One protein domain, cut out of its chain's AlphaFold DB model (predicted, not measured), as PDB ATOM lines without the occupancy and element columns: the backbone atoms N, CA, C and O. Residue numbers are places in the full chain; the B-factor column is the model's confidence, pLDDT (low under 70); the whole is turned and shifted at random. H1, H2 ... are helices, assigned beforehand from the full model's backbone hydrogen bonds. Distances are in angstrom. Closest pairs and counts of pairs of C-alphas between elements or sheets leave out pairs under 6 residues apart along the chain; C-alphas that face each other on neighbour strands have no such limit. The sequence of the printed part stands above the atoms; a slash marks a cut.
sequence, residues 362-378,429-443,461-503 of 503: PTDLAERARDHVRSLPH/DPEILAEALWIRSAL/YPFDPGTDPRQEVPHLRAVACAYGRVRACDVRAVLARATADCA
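Overview. This is residues 362 to 378, 429 to 443 and 461 to 503 of the 503 residues of an uncharacterized protein of Streptomyces clavuligerus (UniProt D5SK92). The longest helix, H3, reaches away from one side of H2, while H1 and H4 cross each other on the other side of H2, which is in the middle. H3 makes much of the longest axis, and its later residues pack on H2. You are reading 75 residues with four named helices, H1, H2, H3, H4 in chain order, and no named strand; the class is all helix. The whole is compact, with a radius of gyration of the C-alphas of 12.7 A, yet elongated, spanning 44 by 24 by 21 A.

Arrangement. Start at H3, residues 469 to 485, which touches H2, residues 429 to 443; the closest C-alphas, of Ala 436 and Tyr 483, are 4.6 A apart. Their lines are only just about perpendicular, at 72 degrees. H2 is the hub, touching three helices. H1, residues 365 to 375, touches it at a steep tilt of 44 degrees, opposite ways, closest at C-alphas 370 and 434, 5.0 A. H4, residues 488 to 500, touches H2 with residues 490 to 495 alone, closest at C-alphas 441 and 491, 5.3 A; the tilt of 68 degrees is only just steep. H1 and H4 touch, closest at C-alphas 368 and 494, 6.1 A, at a steep tilt of 58 degrees. H3 is apart from H1 and from H4. Every O i to N i+4 pair is within hydrogen-bond range in H1 and H2, against 12 of 13 in H3 and 8 of 9 in H4.

Along the chain. Find C-alpha 469 at (8.665, 9.759, 19.402); from there H3 runs 24.3 A to C-alpha 485. H2 measures 21.3 A, H4 18.6 A and H1 15.3 A. H1 begins at C-alpha 365, (33.376, 17.644, 15.308), and H4 ends at C-alpha 500, (45.393, 22.287, 15.502).

Size, cuts and confidence. The farthest C-alphas, of Arg 470 and Ala 503, are 44.1 A apart. Two cuts leave out residues 379 to 428, with 11.2 A between C-alphas 378 and 429, and residues 444 to 460, with 14.8 A between C-alphas 443 and 461. The link from H3 to H4 is tight. Confidence is under 70 at residue 378 and residues 501 to 503.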
ATOM      1  N   PRO A 362      31.566  22.705  13.591       87.62
ATOM      2  CA  PRO A 362      32.452  22.184  12.549       87.62
ATOM      3  C   PRO A 362      31.979  20.829  12.009       87.62
ATOM      4  O   PRO A 362      31.426  20.015  12.754       87.62
ATOM      5  N   THR A 363      32.228  20.572  10.722       87.25
ATOM      6  CA  THR A 363      31.756  19.373  10.001       87.25
ATOM      7  C   THR A 363      32.330  18.062  10.530       87.25
ATOM      8  O   THR A 363      31.677  17.029  10.448       87.25
ATOM      9  N   ASP A 364      33.522  18.114  11.109       90.12
ATOM     10  CA  ASP A 364      34.323  16.998  11.609       90.12
ATOM     11  C   ASP A 364      34.218  16.809  13.138       90.12
ATOM     12  O   ASP A 364      34.732  15.838  13.694       90.12
ATOM     13  N   LEU A 365      33.501  17.698  13.844       91.38
ATOM     14  CA  LEU A 365      33.376  17.644  15.308       91.38
ATOM     15  C   LEU A 365      32.778  16.315  15.793       91.38
ATOM     16  O   LEU A 365      33.144  15.815  16.857       91.38
ATOM     17  N   ALA A 366      31.840  15.748  15.034       91.62
ATOM     18  CA  ALA A 366      31.166  14.512  15.419       91.62
ATOM     19  C   ALA A 366      32.066  13.276  15.262       91.62
ATOM     20  O   ALA A 366      32.015  12.372  16.096       91.62
ATOM     21  N   GLU A 367      32.920  13.251  14.238       92.56
ATOM     22  CA  GLU A 367      33.922  12.198  14.051       92.56
ATOM     23  C   GLU A 367      34.970  12.254  15.166       92.56
ATOM     24  O   GLU A 367      35.203  11.258  15.848       92.56
ATOM     25  N   ARG A 368      35.457  13.457  15.493       93.00
ATOM     26  CA  ARG A 368      36.392  13.663  16.609       93.00
ATOM     27  C   ARG A 368      35.822  13.237  17.960       93.00
ATOM     28  O   ARG A 368      36.541  12.655  18.771       93.00
ATOM     29  N   ALA A 369      34.538  13.497  18.211       94.19
ATOM     30  CA  ALA A 369      33.871  13.032  19.424       94.19
ATOM     31  C   ALA A 369      33.814  11.494  19.492       94.19
ATOM     32  O   ALA A 369      34.091  10.920  20.545       94.19
ATOM     33  N   ARG A 370      33.515  10.818  18.374       93.44
ATOM     34  CA  ARG A 370      33.523   9.347  18.297       93.44
ATOM     35  C   ARG A 370      34.909   8.768  18.513       93.44
ATOM     36  O   ARG A 370      35.045   7.827  19.289       93.44
ATOM     37  N   ASP A 371      35.921   9.329  17.869       94.06
ATOM     38  CA  ASP A 371      37.293   8.844  17.997       94.06
ATOM     39  C   ASP A 371      37.829   9.049  19.411       94.06
ATOM     40  O   ASP A 371      38.489   8.162  19.952       94.06
ATOM     41  N   HIS A 372      37.478  10.169  20.057       94.62
ATOM     42  CA  HIS A 372      37.780  10.375  21.473       94.62
ATOM     43  C   HIS A 372      37.136   9.289  22.332       94.62
ATOM     44  O   HIS A 372      37.838   8.632  23.094       94.62
ATOM     45  N   VAL A 373      35.836   9.029  22.167       94.06
ATOM     46  CA  VAL A 373      35.140   7.989  22.942       94.06
ATOM     47  C   VAL A 373      35.702   6.589  22.679       94.06
ATOM     48  O   VAL A 373      35.861   5.822  23.623       94.06
ATOM     49  N   ARG A 374      36.070   6.265  21.433       92.44
ATOM     50  CA  ARG A 374      36.733   4.996  21.076       92.44
ATOM     51  C   ARG A 374      38.122   4.858  21.697       92.44
ATOM     52  O   ARG A 374      38.534   3.742  21.989       92.44
ATOM     53  N   SER A 375      38.832   5.969  21.891       92.69
ATOM     54  CA  SER A 375      40.159   5.980  22.517       92.69
ATOM     55  C   SER A 375      40.125   5.843  24.043       92.69
ATOM     56  O   SER A 375      41.162   5.589  24.655       92.69
ATOM     57  N   LEU A 376      38.953   6.004  24.670       90.06
ATOM     58  CA  LEU A 376      38.815   5.830  26.112       90.06
ATOM     59  C   LEU A 376      38.924   4.334  26.463       90.06
ATOM     60  O   LEU A 376      38.276   3.509  25.815       90.06
ATOM     61  N   PRO A 377      39.712   3.959  27.491       84.31
ATOM     62  CA  PRO A 377      39.852   2.564  27.896       84.31
ATOM     63  C   PRO A 377      38.479   1.952  28.195       84.31
ATOM     64  O   PRO A 377      37.683   2.554  28.915       84.31
ATOM     65  N   HIS A 378      38.202   0.741  27.701       65.94
ATOM     66  CA  HIS A 378      36.897   0.062  27.807       65.94
ATOM     67  C   HIS A 378      36.410  -0.270  29.245       65.94
ATOM     68  O   HIS A 378      35.461  -1.026  29.413       65.94
ATOM     69  N   ASP A 429      25.958   2.341  23.911       81.38
ATOM     70  CA  ASP A 429      26.586   3.205  24.916       81.38
ATOM     71  C   ASP A 429      27.723   4.118  24.402       81.38
ATOM     72  O   ASP A 429      27.736   5.292  24.792       81.38
ATOM     73  N   PRO A 430      28.658   3.681  23.526       90.06
ATOM     74  CA  PRO A 430      29.700   4.579  23.023       90.06
ATOM     75  C   PRO A 430      29.141   5.631  22.062       90.06
ATOM     76  O   PRO A 430      29.629   6.760  22.038       90.06
ATOM     77  N   GLU A 431      28.102   5.298  21.294       91.44
ATOM     78  CA  GLU A 431      27.479   6.245  20.370       91.44
ATOM     79  C   GLU A 431      26.693   7.328  21.118       91.44
ATOM     80  O   GLU A 431      26.902   8.512  20.856       91.44
ATOM     81  N   ILE A 432      25.907   6.949  22.134       93.06
ATOM     82  CA  ILE A 432      25.213   7.896  23.022       93.06
ATOM     83  C   ILE A 432      26.209   8.825  23.737       93.06
ATOM     84  O   ILE A 432      25.951  10.020  23.904       93.06
ATOM     85  N   LEU A 433      27.354   8.297  24.186       93.25
ATOM     86  CA  LEU A 433      28.384   9.111  24.833       93.25
ATOM     87  C   LEU A 433      29.065  10.067  23.845       93.25
ATOM     88  O   LEU A 433      29.310  11.222  24.195       93.25
ATOM     89  N   ALA A 434      29.343   9.613  22.621       94.69
ATOM     90  CA  ALA A 434      29.906  10.452  21.568       94.69
ATOM     91  C   ALA A 434      28.945  11.584  21.180       94.69
ATOM     92  O   ALA A 434      29.380  12.722  21.015       94.69
ATOM     93  N   GLU A 435      27.645  11.302  21.109       95.25
ATOM     94  CA  GLU A 435      26.601  12.302  20.876       95.25
ATOM     95  C   GLU A 435      26.551  13.335  21.999       95.25
ATOM     96  O   GLU A 435      26.631  14.538  21.751       95.25
ATOM     97  N   ALA A 436      26.514  12.886  23.252       95.69
ATOM     98  CA  ALA A 436      26.552  13.771  24.409       95.69
ATOM     99  C   ALA A 436      27.812  14.663  24.437       95.69
ATOM    100  O   ALA A 436      27.726  15.859  24.741       95.69
ATOM    101  N   LEU A 437      28.977  14.096  24.104       95.50
ATOM    102  CA  LEU A 437      30.247  14.818  24.004       95.50
ATOM    103  C   LEU A 437      30.229  15.829  22.852       95.50
ATOM    104  O   LEU A 437      30.693  16.959  23.031       95.50
ATOM    105  N   TRP A 438      29.654  15.463  21.704       95.44
ATOM    106  CA  TRP A 438      29.455  16.359  20.567       95.44
ATOM    107  C   TRP A 438      28.553  17.541  20.938       95.44
ATOM    108  O   TRP A 438      28.968  18.680  20.736       95.44
ATOM    109  N   ILE A 439      27.390  17.299  21.562       95.38
ATOM    110  CA  ILE A 439      26.455  18.360  21.986       95.38
ATOM    111  C   ILE A 439      27.174  19.360  22.896       95.38
ATOM    112  O   ILE A 439      27.114  20.572  22.682       95.38
ATOM    113  N   ARG A 440      27.897  18.862  23.905       95.44
ATOM    114  CA  ARG A 440      28.595  19.720  24.868       95.44
ATOM    115  C   ARG A 440      29.755  20.491  24.241       95.44
ATOM    116  O   ARG A 440      29.972  21.651  24.584       95.44
ATOM    117  N   SER A 441      30.477  19.866  23.313       94.69
ATOM    118  CA  SER A 441      31.552  20.520  22.560       94.69
ATOM    119  C   SER A 441      31.005  21.601  21.633       94.69
ATOM    120  O   SER A 441      31.549  22.700  21.611       94.69
ATOM    121  N   ALA A 442      29.894  21.338  20.936       93.31
ATOM    122  CA  ALA A 442      29.227  22.302  20.066       93.31
ATOM    123  C   ALA A 442      28.719  23.526  20.847       93.31
ATOM    124  O   ALA A 442      28.901  24.655  20.400       93.31
ATOM    125  N   LEU A 443      28.159  23.317  22.045       93.19
ATOM    126  CA  LEU A 443      27.733  24.404  22.935       93.19
ATOM    127  C   LEU A 443      28.894  25.307  23.383       93.19
ATOM    128  O   LEU A 443      28.707  26.519  23.511       93.19
ATOM    129  N   TYR A 461      24.564  15.426  10.848       73.81
ATOM    130  CA  TYR A 461      24.228  14.911  12.179       73.81
ATOM    131  C   TYR A 461      24.255  13.395  12.097       73.81
ATOM    132  O   TYR A 461      23.428  12.840  11.369       73.81
ATOM    133  N   PRO A 462      25.208  12.719  12.748       72.06
ATOM    134  CA  PRO A 462      25.460  11.338  12.401       72.06
ATOM    135  C   PRO A 462      24.818  10.357  13.384       72.06
ATOM    136  O   PRO A 462      25.079   9.164  13.268       72.06
ATOM    137  N   PHE A 463      24.032  10.855  14.339       78.31
ATOM    138  CA  PHE A 463      23.288  10.059  15.305       78.31
ATOM    139  C   PHE A 463      21.839   9.960  14.826       78.31
ATOM    140  O   PHE A 463      21.258  10.962  14.408       78.31
ATOM    141  N   ASP A 464      21.270   8.757  14.824       80.00
ATOM    142  CA  ASP A 464      19.868   8.549  14.467       80.00
ATOM    143  C   ASP A 464      19.015   8.659  15.742       80.00
ATOM    144  O   ASP A 464      19.014   7.723  16.547       80.00
ATOM    145  N   PRO A 465      18.279   9.768  15.960       70.75
ATOM    146  CA  PRO A 465      17.424   9.910  17.136       70.75
ATOM    147  C   PRO A 465      16.213   8.956  17.111       70.75
ATOM    148  O   PRO A 465      15.425   8.940  18.057       70.75
ATOM    149  N   GLY A 466      16.050   8.156  16.049       76.25
ATOM    150  CA  GLY A 466      14.893   7.314  15.799       76.25
ATOM    151  C   GLY A 466      13.807   8.060  15.023       76.25
ATOM    152  O   GLY A 466      13.718   9.289  15.020       76.25
ATOM    153  N   THR A 467      12.947   7.302  14.343       77.75
ATOM    154  CA  THR A 467      11.907   7.856  13.455       77.75
ATOM    155  C   THR A 467      10.556   8.078  14.146       77.75
ATOM    156  O   THR A 467       9.691   8.755  13.590       77.75
ATOM    157  N   ASP A 468      10.370   7.554  15.364       83.12
ATOM    158  CA  ASP A 468       9.139   7.663  16.166       83.12
ATOM    159  C   ASP A 468       9.448   8.298  17.540       83.12
ATOM    160  O   ASP A 468      10.382   7.850  18.218       83.12
ATOM    161  N   PRO A 469       8.628   9.256  18.025       76.62
ATOM    162  CA  PRO A 469       8.665   9.759  19.402       76.62
ATOM    163  C   PRO A 469       8.828   8.690  20.499       76.62
ATOM    164  O   PRO A 469       9.404   8.956  21.559       76.62
ATOM    165  N   ARG A 470       8.313   7.470  20.285       81.25
ATOM    166  CA  ARG A 470       8.462   6.346  21.230       81.25
ATOM    167  C   ARG A 470       9.899   5.845  21.368       81.25
ATOM    168  O   ARG A 470      10.236   5.342  22.438       81.25
ATOM    169  N   GLN A 471      10.705   5.958  20.316       87.25
ATOM    170  CA  GLN A 471      12.127   5.597  20.302       87.25
ATOM    171  C   GLN A 471      13.002   6.793  20.700       87.25
ATOM    172  O   GLN A 471      13.956   6.632  21.460       87.25
ATOM    173  N   GLU A 472      12.592   7.993  20.288       90.19
ATOM    174  CA  GLU A 472      13.315   9.240  20.533       90.19
ATOM    175  C   GLU A 472      13.397   9.594  22.026       90.19
ATOM    176  O   GLU A 472      14.461   9.953  22.528       90.19
ATOM    177  N   VAL A 473      12.310   9.432  22.796       91.06
ATOM    178  CA  VAL A 473      12.328   9.756  24.236       91.06
ATOM    179  C   VAL A 473      13.321   8.881  25.026       91.06
ATOM    180  O   VAL A 473      14.102   9.442  25.798       91.06
ATOM    181  N   PRO A 474      13.324   7.536  24.909       91.56
ATOM    182  CA  PRO A 474      14.354   6.703  25.529       91.56
ATOM    183  C   PRO A 474      15.781   7.075  25.116       91.56
ATOM    184  O   PRO A 474      16.643   7.151  25.992       91.56
ATOM    185  N   HIS A 475      16.009   7.343  23.828       92.06
ATOM    186  CA  HIS A 475      17.317   7.723  23.302       92.06
ATOM    187  C   HIS A 475      17.799   9.057  23.898       92.06
ATOM    188  O   HIS A 475      18.832   9.091  24.563       92.06
ATOM    189  N   LEU A 476      16.991  10.121  23.831       94.00
ATOM    190  CA  LEU A 476      17.331  11.422  24.424       94.00
ATOM    191  C   LEU A 476      17.541  11.354  25.940       94.00
ATOM    192  O   LEU A 476      18.339  12.108  26.491       94.00
ATOM    193  N   ARG A 477      16.850  10.452  26.649       94.06
ATOM    194  CA  ARG A 477      17.105  10.224  28.081       94.06
ATOM    195  C   ARG A 477      18.470   9.588  28.324       94.06
ATOM    196  O   ARG A 477      19.117   9.935  29.312       94.06
ATOM    197  N   ALA A 478      18.896   8.675  27.457       93.00
ATOM    198  CA  ALA A 478      20.228   8.092  27.522       93.00
ATOM    199  C   ALA A 478      21.303   9.143  27.199       93.00
ATOM    200  O   ALA A 478      22.259   9.275  27.962       93.00
ATOM    201  N   VAL A 479      21.082   9.971  26.169       94.56
ATOM    202  CA  VAL A 479      21.946  11.114  25.823       94.56
ATOM    203  C   VAL A 479      22.025  12.113  26.973       94.56
ATOM    204  O   VAL A 479      23.120  12.493  27.363       94.56
ATOM    205  N   ALA A 480      20.906  12.488  27.597       94.62
ATOM    206  CA  ALA A 480      20.905  13.398  28.743       94.62
ATOM    207  C   ALA A 480      21.661  12.822  29.957       94.62
ATOM    208  O   ALA A 480      22.384  13.546  30.644       94.62
ATOM    209  N   CYS A 481      21.542  11.512  30.203       93.81
ATOM    210  CA  CYS A 481      22.319  10.820  31.231       93.81
ATOM    211  C   CYS A 481      23.826  10.834  30.910       93.81
ATOM    212  O   CYS A 481      24.644  11.157  31.771       93.81
ATOM    213  N   ALA A 482      24.209  10.536  29.664       93.75
ATOM    214  CA  ALA A 482      25.599  10.603  29.216       93.75
ATOM    215  C   ALA A 482      26.154  12.035  29.251       93.75
ATOM    216  O   ALA A 482      27.266  12.241  29.725       93.75
ATOM    217  N   TYR A 483      25.357  13.032  28.866       95.06
ATOM    218  CA  TYR A 483      25.700  14.456  28.891       95.06
ATOM    219  C   TYR A 483      26.098  14.931  30.292       95.06
ATOM    220  O   TYR A 483      27.094  15.646  30.439       95.06
ATOM    221  N   GLY A 484      25.390  14.462  31.326       91.56
ATOM    222  CA  GLY A 484      25.754  14.706  32.725       91.56
ATOM    223  C   GLY A 484      27.083  14.064  33.152       91.56
ATOM    224  O   GLY A 484      27.723  14.565  34.074       91.56
ATOM    225  N   ARG A 485      27.526  12.995  32.475       92.75
ATOM    226  CA  ARG A 485      28.786  12.278  32.756       92.75
ATOM    227  C   ARG A 485      29.995  12.810  31.979       92.75
ATOM    228  O   ARG A 485      31.125  12.552  32.390       92.75
ATOM    229  N   VAL A 486      29.786  13.541  30.881       93.81
ATOM    230  CA  VAL A 486      30.879  14.119  30.079       93.81
ATOM    231  C   VAL A 486      31.712  15.080  30.935       93.81
ATOM    232  O   VAL A 486      31.169  15.990  31.568       93.81
ATOM    233  N   ARG A 487      33.041  14.923  30.946       93.81
ATOM    234  CA  ARG A 487      33.936  15.802  31.713       93.81
ATOM    235  C   ARG A 487      34.399  16.983  30.864       93.81
ATOM    236  O   ARG A 487      34.536  16.901  29.648       93.81
ATOM    237  N   ALA A 488      34.716  18.098  31.518       93.44
ATOM    238  CA  ALA A 488      35.231  19.285  30.831       93.44
ATOM    239  C   ALA A 488      36.608  19.060  30.169       93.44
ATOM    240  O   ALA A 488      36.959  19.766  29.225       93.44
ATOM    241  N   CYS A 489      37.412  18.106  30.654       94.50
ATOM    242  CA  CYS A 489      38.671  17.721  30.009       94.50
ATOM    243  C   CYS A 489      38.440  17.027  28.660       94.50
ATOM    244  O   CYS A 489      39.136  17.361  27.708       94.50
ATOM    245  N   ASP A 490      37.432  16.156  28.558       95.38
ATOM    246  CA  ASP A 490      37.095  15.454  27.314       95.38
ATOM    247  C   ASP A 490      36.648  16.444  26.241       95.38
ATOM    248  O   ASP A 490      37.131  16.421  25.112       95.38
ATOM    249  N   VAL A 491      35.790  17.393  26.626       95.19
ATOM    250  CA  VAL A 491      35.329  18.453  25.723       95.19
ATOM    251  C   VAL A 491      36.504  19.299  25.224       95.19
ATOM    252  O   VAL A 491      36.620  19.558  24.029       95.19
ATOM    253  N   ARG A 492      37.417  19.702  26.119       94.44
ATOM    254  CA  ARG A 492      38.616  20.462  25.731       94.44
ATOM    255  C   ARG A 492      39.537  19.666  24.810       94.44
ATOM    256  O   ARG A 492      40.065  20.251  23.874       94.44
ATOM    257  N   ALA A 493      39.705  18.364  25.036       94.06
ATOM    258  CA  ALA A 493      40.515  17.505  24.174       94.06
ATOM    259  C   ALA A 493      39.944  17.421  22.746       94.06
ATOM    260  O   ALA A 493      40.687  17.577  21.777       94.06
ATOM    261  N   VAL A 494      38.621  17.264  22.610       93.88
ATOM    262  CA  VAL A 494      37.936  17.254  21.303       93.88
ATOM    263  C   VAL A 494      38.058  18.604  20.585       93.88
ATOM    264  O   VAL A 494      38.280  18.645  19.372       93.88
ATOM    265  N   LEU A 495      37.945  19.713  21.323       93.06
ATOM    266  CA  LEU A 495      38.056  21.064  20.765       93.06
ATOM    267  C   LEU A 495      39.498  21.464  20.414       93.06
ATOM    268  O   LEU A 495      39.694  22.132  19.405       93.06
ATOM    269  N   ALA A 496      40.505  21.037  21.182       91.38
ATOM    270  CA  ALA A 496      41.913  21.352  20.911       91.38
ATOM    271  C   ALA A 496      42.412  20.738  19.593       91.38
ATOM    272  O   ALA A 496      43.189  21.364  18.873       91.38
ATOM    273  N   ARG A 497      41.909  19.548  19.231       86.06
ATOM    274  CA  ARG A 497      42.158  18.955  17.906       86.06
ATOM    275  C   ARG A 497      41.601  19.835  16.776       86.06
ATOM    276  O   ARG A 497      42.270  20.009  15.772       86.06
ATOM    277  N   ALA A 498      40.454  20.492  16.991       77.75
ATOM    278  CA  ALA A 498      39.850  21.408  16.009       77.75
ATOM    279  C   ALA A 498      40.776  22.561  15.623       77.75
ATOM    280  O   ALA A 498      40.812  22.992  14.477       77.75
ATOM    281  N   THR A 499      41.444  23.125  16.629       78.12
ATOM    282  CA  THR A 499      42.281  24.310  16.458       78.12
ATOM    283  C   THR A 499      43.632  23.971  15.849       78.12
ATOM    284  O   THR A 499      44.185  24.815  15.158       78.12
ATOM    285  N   ALA A 500      44.138  22.754  16.080       77.75
ATOM    286  CA  ALA A 500      45.393  22.287  15.502       77.75
ATOM    287  C   ALA A 500      45.291  22.066  13.985       77.75
ATOM    288  O   ALA A 500      46.235  22.381  13.281       77.75
ATOM    289  N   ASP A 501      44.140  21.607  13.482       68.56
ATOM    290  CA  ASP A 501      43.938  21.374  12.042       68.56
ATOM    291  C   ASP A 501      43.671  22.670  11.244       68.56
ATOM    292  O   ASP A 501      43.671  22.662  10.014       68.56
ATOM    293  N   CYS A 502      43.406  23.790  11.931       63.44
ATOM    294  CA  CYS A 502      43.167  25.103  11.314       63.44
ATOM    295  C   CYS A 502      44.388  26.039  11.342       63.44
ATOM    296  O   CYS A 502      44.328  27.100  10.714       63.44
ATOM    297  N   ALA A 503      45.422  25.702  12.116       57.22
ATOM    298  CA  ALA A 503      46.668  26.462  12.248       57.22
ATOM    299  C   ALA A 503      47.736  25.866  11.328       57.22
ATOM    300  O   ALA A 503      48.481  26.670  10.723       57.22
TER     301      ALA A 503